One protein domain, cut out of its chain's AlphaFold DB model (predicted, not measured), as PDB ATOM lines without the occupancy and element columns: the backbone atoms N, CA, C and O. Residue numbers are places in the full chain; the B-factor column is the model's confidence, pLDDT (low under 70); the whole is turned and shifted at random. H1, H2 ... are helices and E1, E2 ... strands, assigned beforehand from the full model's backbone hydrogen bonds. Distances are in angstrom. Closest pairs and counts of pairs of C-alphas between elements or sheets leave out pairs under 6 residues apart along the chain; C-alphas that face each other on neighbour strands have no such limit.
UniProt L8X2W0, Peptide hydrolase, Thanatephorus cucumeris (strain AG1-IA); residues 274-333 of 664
ATOM      1  N   ILE A 274     204.157 160.741 121.558       74.06
ATOM      2  CA  ILE A 274     204.115 161.995 120.826       74.06
ATOM      3  C   ILE A 274     202.759 162.064 120.136       74.06
ATOM      4  O   ILE A 274     202.379 161.146 119.410       74.06
ATOM      5  N   LYS A 275     201.988 163.115 120.401       80.44
ATOM      6  CA  LYS A 275     200.679 163.318 119.786       80.44
ATOM      7  C   LYS A 275     200.890 164.006 118.445       80.44
ATOM      8  O   LYS A 275     201.243 165.180 118.420       80.44
ATOM      9  N   LEU A 276     200.685 163.288 117.350       78.62
ATOM     10  CA  LEU A 276     200.895 163.799 115.999       78.62
ATOM     11  C   LEU A 276     199.568 164.216 115.368       78.62
ATOM     12  O   LEU A 276     198.567 163.520 115.524       78.62
ATOM     13  N   GLN A 277     199.573 165.342 114.657       75.44
ATOM     14  CA  GLN A 277     198.475 165.818 113.809       75.44
ATOM     15  C   GLN A 277     198.943 165.826 112.355       75.44
ATOM     16  O   GLN A 277     200.017 166.349 112.060       75.44
ATOM     17  N   PHE A 278     198.128 165.308 111.437       72.00
ATOM     18  CA  PHE A 278     198.505 165.162 110.027       72.00
ATOM     19  C   PHE A 278     197.626 166.010 109.099       72.00
ATOM     20  O   PHE A 278     196.410 166.062 109.273       72.00
ATOM     21  N   GLY A 279     198.217 166.626 108.068       63.16
ATOM     22  CA  GLY A 279     197.488 167.304 106.981       63.16
ATOM     23  C   GLY A 279     196.787 168.631 107.334       63.16
ATOM     24  O   GLY A 279     196.413 168.882 108.479       63.16
ATOM     25  N   PHE A 280     196.546 169.476 106.325       57.19
ATOM     26  CA  PHE A 280     195.728 170.686 106.495       57.19
ATOM     27  C   PHE A 280     194.271 170.328 106.812       57.19
ATOM     28  O   PHE A 280     193.595 169.657 106.033       57.19
ATOM     29  N   GLY A 281     193.771 170.796 107.958       54.53
ATOM     30  CA  GLY A 281     192.354 170.701 108.311       54.53
ATOM     31  C   GLY A 281     191.814 169.281 108.510       54.53
ATOM     32  O   GLY A 281     190.592 169.129 108.574       54.53
ATOM     33  N   SER A 282     192.662 168.258 108.623       59.81
ATOM     34  CA  SER A 282     192.224 166.911 108.997       59.81
ATOM     35  C   SER A 282     191.975 166.819 110.513       59.81
ATOM     36  O   SER A 282     192.520 167.607 111.285       59.81
ATOM     37  N   ASN A 283     191.183 165.832 110.940       63.75
ATOM     38  CA  ASN A 283     191.045 165.452 112.353       63.75
ATOM     39  C   ASN A 283     191.921 164.226 112.701       63.75
ATOM     40  O   ASN A 283     191.705 163.582 113.727       63.75
ATOM     41  N   GLU A 284     192.853 163.854 111.819       70.62
ATOM     42  CA  GLU A 284     193.750 162.710 111.971       70.62
ATOM     43  C   GLU A 284     194.820 163.038 113.017       70.62
ATOM     44  O   GLU A 284     195.806 163.729 112.750       70.62
ATOM     45  N   VAL A 285     194.563 162.556 114.232       76.88
ATOM     46  CA  VAL A 285     195.398 162.731 115.416       76.88
ATOM     47  C   VAL A 285     195.707 161.364 115.997       76.88
ATOM     48  O   VAL A 285     194.788 160.631 116.361       76.88
ATOM     49  N   GLU A 286     196.987 161.042 116.156       84.44
ATOM     50  CA  GLU A 286     197.411 159.743 116.681       84.44
ATOM     51  C   GLU A 286     198.578 159.880 117.665       84.44
ATOM     52  O   GLU A 286     199.433 160.755 117.533       84.44
ATOM     53  N   TRP A 287     198.601 159.028 118.692       83.50
ATOM     54  CA  TRP A 287     199.710 158.956 119.642       83.50
ATOM     55  C   TRP A 287     200.743 157.951 119.142       83.50
ATOM     56  O   TRP A 287     200.505 156.746 119.152       83.50
ATOM     57  N   VAL A 288     201.905 158.452 118.740       84.62
ATOM     58  CA  VAL A 288     203.001 157.665 118.175       84.62
ATOM     59  C   VAL A 288     204.130 157.577 119.199       84.62
ATOM     60  O   VAL A 288     204.524 158.578 119.794       84.62
ATOM     61  N   SER A 289     204.658 156.378 119.448       83.62
ATOM     62  CA  SER A 289     205.841 156.239 120.306       83.62
ATOM     63  C   SER A 289     207.082 156.788 119.596       83.62
ATOM     64  O   SER A 289     207.198 156.662 118.377       83.62
ATOM     65  N   GLN A 290     208.048 157.339 120.337       77.94
ATOM     66  CA  GLN A 290     209.313 157.787 119.739       77.94
ATOM     67  C   GLN A 290     209.992 156.691 118.897       77.94
ATOM     68  O   GLN A 290     210.534 156.993 117.839       77.94
ATOM     69  N   GLY A 291     209.940 155.430 119.345       81.44
ATOM     70  CA  GLY A 291     210.490 154.292 118.603       81.44
ATOM     71  C   GLY A 291     209.776 154.056 117.272       81.44
ATOM     72  O   GLY A 291     210.437 153.885 116.255       81.44
ATOM     73  N   ALA A 292     208.443 154.135 117.253       86.12
ATOM     74  CA  ALA A 292     207.658 154.007 116.027       86.12
ATOM     75  C   ALA A 292     207.868 155.182 115.060       86.12
ATOM     76  O   ALA A 292     207.988 154.960 113.860       86.12
ATOM     77  N   LEU A 293     207.956 156.416 115.568       81.31
ATOM     78  CA  LEU A 293     208.259 157.589 114.744       81.31
ATOM     79  C   LEU A 293     209.637 157.449 114.083       81.31
ATOM     80  O   LEU A 293     209.768 157.674 112.882       81.31
ATOM     81  N   THR A 294     210.631 157.017 114.864       78.75
ATOM     82  CA  THR A 294     211.990 156.771 114.376       78.75
ATOM     83  C   THR A 294     212.042 155.640 113.358       78.75
ATOM     84  O   THR A 294     212.603 155.800 112.275       78.75
ATOM     85  N   LEU A 295     211.389 154.513 113.647       83.88
ATOM     86  CA  LEU A 295     211.292 153.411 112.700       83.88
ATOM     87  C   LEU A 295     210.669 153.867 111.380       83.88
ATOM     88  O   LEU A 295     211.258 153.604 110.342       83.88
ATOM     89  N   LEU A 296     209.513 154.536 111.414       83.94
ATOM     90  CA  LEU A 296     208.765 154.882 110.206       83.94
ATOM     91  C   LEU A 296     209.475 155.939 109.356       83.94
ATOM     92  O   LEU A 296     209.587 155.747 108.155       83.94
ATOM     93  N   ARG A 297     209.970 157.040 109.941       75.44
ATOM     94  CA  ARG A 297     210.568 158.126 109.139       75.44
ATOM     95  C   ARG A 297     212.014 157.883 108.719       75.44
ATOM     96  O   ARG A 297     212.475 158.513 107.766       75.44
ATOM     97  N   GLU A 298     212.740 157.011 109.415       68.44
ATOM     98  CA  GLU A 298     214.212 157.003 109.388       68.44
ATOM     99  C   GLU A 298     214.777 155.590 109.198       68.44
ATOM    100  O   GLU A 298     215.782 155.412 108.509       68.44
ATOM    101  N   GLY A 299     214.103 154.567 109.733       66.00
ATOM    102  CA  GLY A 299     214.244 153.213 109.214       66.00
ATOM    103  C   GLY A 299     213.625 153.149 107.821       66.00
ATOM    104  O   GLY A 299     212.524 153.636 107.618       66.00
ATOM    105  N   HIS A 300     214.314 152.555 106.844       67.19
ATOM    106  CA  HIS A 300     213.747 152.363 105.506       67.19
ATOM    107  C   HIS A 300     212.667 151.274 105.536       67.19
ATOM    108  O   HIS A 300     212.937 150.096 105.285       67.19
ATOM    109  N   VAL A 301     211.443 151.671 105.885       81.00
ATOM    110  CA  VAL A 301     210.298 150.772 105.999       81.00
ATOM    111  C   VAL A 301     209.772 150.446 104.609       81.00
ATOM    112  O   VAL A 301     209.316 151.305 103.858       81.00
ATOM    113  N   ASP A 302     209.816 149.164 104.265       85.06
ATOM    114  CA  ASP A 302     209.277 148.664 103.007       85.06
ATOM    115  C   ASP A 302     207.745 148.562 103.081       85.06
ATOM    116  O   ASP A 302     207.185 147.515 103.422       85.06
ATOM    117  N   LEU A 303     207.071 149.669 102.756       86.12
ATOM    118  CA  LEU A 303     205.608 149.763 102.703       86.12
ATOM    119  C   LEU A 303     204.964 148.749 101.742       86.12
ATOM    120  O   LEU A 303     203.789 148.421 101.913       86.12
ATOM    121  N   THR A 304     205.703 148.192 100.770       87.94
ATOM    122  CA  THR A 304     205.144 147.208  99.821       87.94
ATOM    123  C   THR A 304     204.757 145.884 100.488       87.94
ATOM    124  O   THR A 304     203.938 145.141  99.951       87.94
ATOM    125  N   LYS A 305     205.271 145.617 101.697       88.94
ATOM    126  CA  LYS A 305     204.907 144.453 102.523       88.94
ATOM    127  C   LYS A 305     203.509 144.545 103.141       88.94
ATOM    128  O   LYS A 305     202.996 143.532 103.608       88.94
ATOM    129  N   GLY A 306     202.897 145.731 103.145       91.69
ATOM    130  CA  GLY A 306     201.623 145.988 103.811       91.69
ATOM    131  C   GLY A 306     201.764 146.195 105.323       91.69
ATOM    132  O   GLY A 306     202.652 145.655 105.986       91.69
ATOM    133  N   THR A 307     200.861 146.997 105.880       91.88
ATOM    134  CA  THR A 307     200.916 147.486 107.266       91.88
ATOM    135  C   THR A 307     200.847 146.370 108.311       91.88
ATOM    136  O   THR A 307     201.536 146.451 109.325       91.88
ATOM    137  N   ASP A 308     200.111 145.287 108.058       92.50
ATOM    138  CA  ASP A 308     200.027 144.146 108.980       92.50
ATOM    139  C   ASP A 308     201.335 143.351 109.080       92.50
ATOM    140  O   ASP A 308     201.749 142.976 110.179       92.50
ATOM    141  N   ALA A 309     202.041 143.151 107.961       91.69
ATOM    142  CA  ALA A 309     203.364 142.526 107.977       91.69
ATOM    143  C   ALA A 309     204.387 143.412 108.707       91.69
ATOM    144  O   ALA A 309     205.239 142.906 109.439       91.69
ATOM    145  N   LEU A 310     204.265 144.736 108.561       91.50
ATOM    146  CA  LEU A 310     205.081 145.700 109.294       91.50
ATOM    147  C   LEU A 310     204.795 145.658 110.801       91.50
ATOM    148  O   LEU A 310     205.740 145.564 111.575       91.50
ATOM    149  N   ARG A 311     203.527 145.624 111.238       92.88
ATOM    150  CA  ARG A 311     203.154 145.442 112.659       92.88
ATOM    151  C   ARG A 311     203.646 144.117 113.243       92.88
ATOM    152  O   ARG A 311     204.004 144.069 114.418       92.88
ATOM    153  N   ALA A 312     203.664 143.048 112.445       90.75
ATOM    154  CA  ALA A 312     204.175 141.745 112.867       90.75
ATOM    155  C   ALA A 312     205.706 141.740 113.043       90.75
ATOM    156  O   ALA A 312     206.210 141.112 113.973       90.75
ATOM    157  N   ALA A 313     206.438 142.449 112.178       90.12
ATOM    158  CA  ALA A 313     207.892 142.597 112.268       90.12
ATOM    159  C   ALA A 313     208.341 143.635 113.314       90.12
ATOM    160  O   ALA A 313     209.416 143.490 113.895       90.12
ATOM    161  N   HIS A 314     207.516 144.655 113.567       89.19
ATOM    162  CA  HIS A 314     207.836 145.819 114.391       89.19
ATOM    163  C   HIS A 314     206.769 146.042 115.480       89.19
ATOM    164  O   HIS A 314     205.772 146.741 115.259       89.19
ATOM    165  N   PRO A 315     206.963 145.446 116.675       87.25
ATOM    166  CA  PRO A 315     206.071 145.559 117.830       87.25
ATOM    167  C   PRO A 315     205.672 146.987 118.241       87.25
ATOM    168  O   PRO A 315     204.629 147.162 118.872       87.25
ATOM    169  N   GLU A 316     206.493 147.983 117.914       85.94
ATOM    170  CA  GLU A 316     206.287 149.415 118.143       85.94
ATOM    171  C   GLU A 316     205.206 150.043 117.248       85.94
ATOM    172  O   GLU A 316     204.640 151.067 117.625       85.94
ATOM    173  N   LEU A 317     204.875 149.420 116.108       88.56
ATOM    174  CA  LEU A 317     203.804 149.856 115.199       88.56
ATOM    175  C   LEU A 317     202.420 149.320 115.599       88.56
ATOM    176  O   LEU A 317     201.401 149.714 115.025       88.56
ATOM    177  N   VAL A 318     202.361 148.394 116.558       86.38
ATOM    178  CA  VAL A 318     201.106 147.784 117.011       86.38
ATOM    179  C   VAL A 318     200.237 148.839 117.693       86.38
ATOM    180  O   VAL A 318     200.624 149.416 118.705       86.38
ATOM    181  N   GLY A 319     199.038 149.045 117.148       84.19
ATOM    182  CA  GLY A 319     198.086 150.058 117.606       84.19
ATOM    183  C   GLY A 319     198.067 151.336 116.767       84.19
ATOM    184  O   GLY A 319     197.123 152.099 116.924       84.19
ATOM    185  N   LEU A 320     199.034 151.541 115.860       87.81
ATOM    186  CA  LEU A 320     198.994 152.647 114.899       87.81
ATOM    187  C   LEU A 320     198.068 152.338 113.720       87.81
ATOM    188  O   LEU A 320     198.049 151.206 113.219       87.81
ATOM    189  N   SER A 321     197.356 153.351 113.230       88.31
ATOM    190  CA  SER A 321     196.525 153.272 112.028       88.31
ATOM    191  C   SER A 321     197.336 152.978 110.756       88.31
ATOM    192  O   SER A 321     198.521 153.302 110.648       88.31
ATOM    193  N   ASP A 322     196.687 152.373 109.754       88.12
ATOM    194  CA  ASP A 322     197.313 152.154 108.441       88.12
ATOM    195  C   ASP A 322     197.728 153.474 107.787       88.12
ATOM    196  O   ASP A 322     198.765 153.546 107.131       88.12
ATOM    197  N   ALA A 323     196.922 154.520 107.968       82.31
ATOM    198  CA  ALA A 323     197.171 155.827 107.391       82.31
ATOM    199  C   ALA A 323     198.447 156.458 107.969       82.31
ATOM    200  O   ALA A 323     199.291 156.906 107.197       82.31
ATOM    201  N   VAL A 324     198.666 156.389 109.286       83.50
ATOM    202  CA  VAL A 324     199.892 156.901 109.920       83.50
ATOM    203  C   VAL A 324     201.124 156.062 109.585       83.50
ATOM    204  O   VAL A 324     202.170 156.643 109.292       83.50
ATOM    205  N   ILE A 325     201.017 154.727 109.538       86.94
ATOM    206  CA  ILE A 325     202.129 153.863 109.090       86.94
ATOM    207  C   ILE A 325     202.520 154.201 107.645       86.94
ATOM    208  O   ILE A 325     203.692 154.450 107.371       86.94
ATOM    209  N   ASN A 326     201.547 154.275 106.733       84.94
ATOM    210  CA  ASN A 326     201.802 154.600 105.330       84.94
ATOM    211  C   ASN A 326     202.306 156.039 105.144       84.94
ATOM    212  O   ASN A 326     203.110 156.285 104.252       84.94
ATOM    213  N   ARG A 327     201.859 156.997 105.965       79.88
ATOM    214  CA  ARG A 327     202.235 158.412 105.842       79.88
ATOM    215  C   ARG A 327     203.629 158.699 106.383       79.88
ATOM    216  O   ARG A 327     204.413 159.334 105.689       79.88
ATOM    217  N   LEU A 328     203.951 158.218 107.584       80.00
ATOM    218  CA  LEU A 328     205.285 158.379 108.172       80.00
ATOM    219  C   LEU A 328     206.328 157.492 107.478       80.00
ATOM    220  O   LEU A 328     207.471 157.914 107.344       80.00
ATOM    221  N   GLY A 329     205.935 156.297 107.021       79.94
ATOM    222  CA  GLY A 329     206.795 155.367 106.283       79.94
ATOM    223  C   GLY A 329     207.033 155.735 104.817       79.94
ATOM    224  O   GLY A 329     207.821 155.072 104.142       79.94
ATOM    225  N   ASN A 330     206.359 156.760 104.277       76.88
ATOM    226  CA  ASN A 330     206.548 157.151 102.883       76.88
ATOM    227  C   ASN A 330     207.697 158.156 102.720       76.88
ATOM    228  O   ASN A 330     207.503 159.371 102.661       76.88
ATOM    229  N   HIS A 331     208.909 157.625 102.562       63.62
ATOM    230  CA  HIS A 331     210.141 158.405 102.405       63.62
ATOM    231  C   HIS A 331     210.257 159.216 101.092       63.62
ATOM    232  O   HIS A 331     211.310 159.822 100.868       63.62
ATOM    233  N   THR A 332     209.239 159.241 100.216       56.38
ATOM    234  CA  THR A 332     209.224 160.118  99.023       56.38
ATOM    235  C   THR A 332     208.896 161.576  99.344       56.38
ATOM    236  O   THR A 332     209.092 162.434  98.489       56.38
ATOM    237  N   HIS A 333     208.410 161.867 100.554       52.16
ATOM    238  CA  HIS A 333     208.126 163.221 101.030       52.16
ATOM    239  C   HIS A 333     208.888 163.442 102.333       52.16
ATOM    240  O   HIS A 333     208.375 163.136 103.409       52.16
TER     241      HIS A 333
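AT A GLANCE: This is residues 274 to 333 of the 664 residues of the protein "Peptide hydrolase" of Thanatephorus cucumeris (strain AG1-IA) (UniProt L8X2W0). A two-stranded hairpin, E1 and E2, makes one end of the domain, and beyond it three short helices, joined by links of unnamed residues, form a cluster with H3 in the middle, H1 to one side of it and H2 at the end far from the hairpin. The longest axis runs from the hairpin's turn to H2. The printed part has 60 residues, with two named strands, antiparallel, followed by three named helices, in the order E1 E2 H1 H2 H3. The class is mixed, helices and strands; the whole is compact, with a radius of gyration of the C-alphas of 10.8 A and spans of 31 by 22 by 18 A.

HOW THE PARTS SIT: E1, residues 274 to 278, and E2, residues 285 to 289, form an antiparallel hairpin at 140 degrees; N 274 and O 288 are 2.8 A apart and N 286 and O 276 3.0 A, both within hydrogen-bond range. H3, residues 322 to 328, and E1 are near each other, with 6 pairs of C-alphas within 10 A. H1, residues 290 to 298, touches H3 at a steep tilt of 68 degrees, only just short of about perpendicular, the same way; their closest C-alphas, of Leu 296 and Leu 328, are 5.3 A apart. H2, residues 307 to 313, and H3 only just touch, with 3 pairs of C-alphas within 8 A, about perpendicular at 76 degrees; their closest C-alphas, of Thr 307 and Asp 322, are 6.0 A apart. H2 is apart from E1, E2 and H1. In H1, H2 and H3 every O i to N i+4 pair is within hydrogen-bond range.

IN THESE COORDINATES: E1 begins at C-alpha 274, (204.115, 161.995, 120.826), and measures 12.6 A; E2 measures 13.2 A. H1 measures 11.5 A, H2 9.9 A and H3 10.1 A, ending at C-alpha 328, (205.285, 158.379, 108.172).

THE WHOLE: The two C-alphas farthest apart, of Gly 281 and Ala 313, are 32.4 A apart. The printed part has no cut and no long link; E2 to H1 is tight. The mean pLDDT of the printed part is 79.8, with residues 279 to 283, 298 to 300 and 331 to 333 under 70.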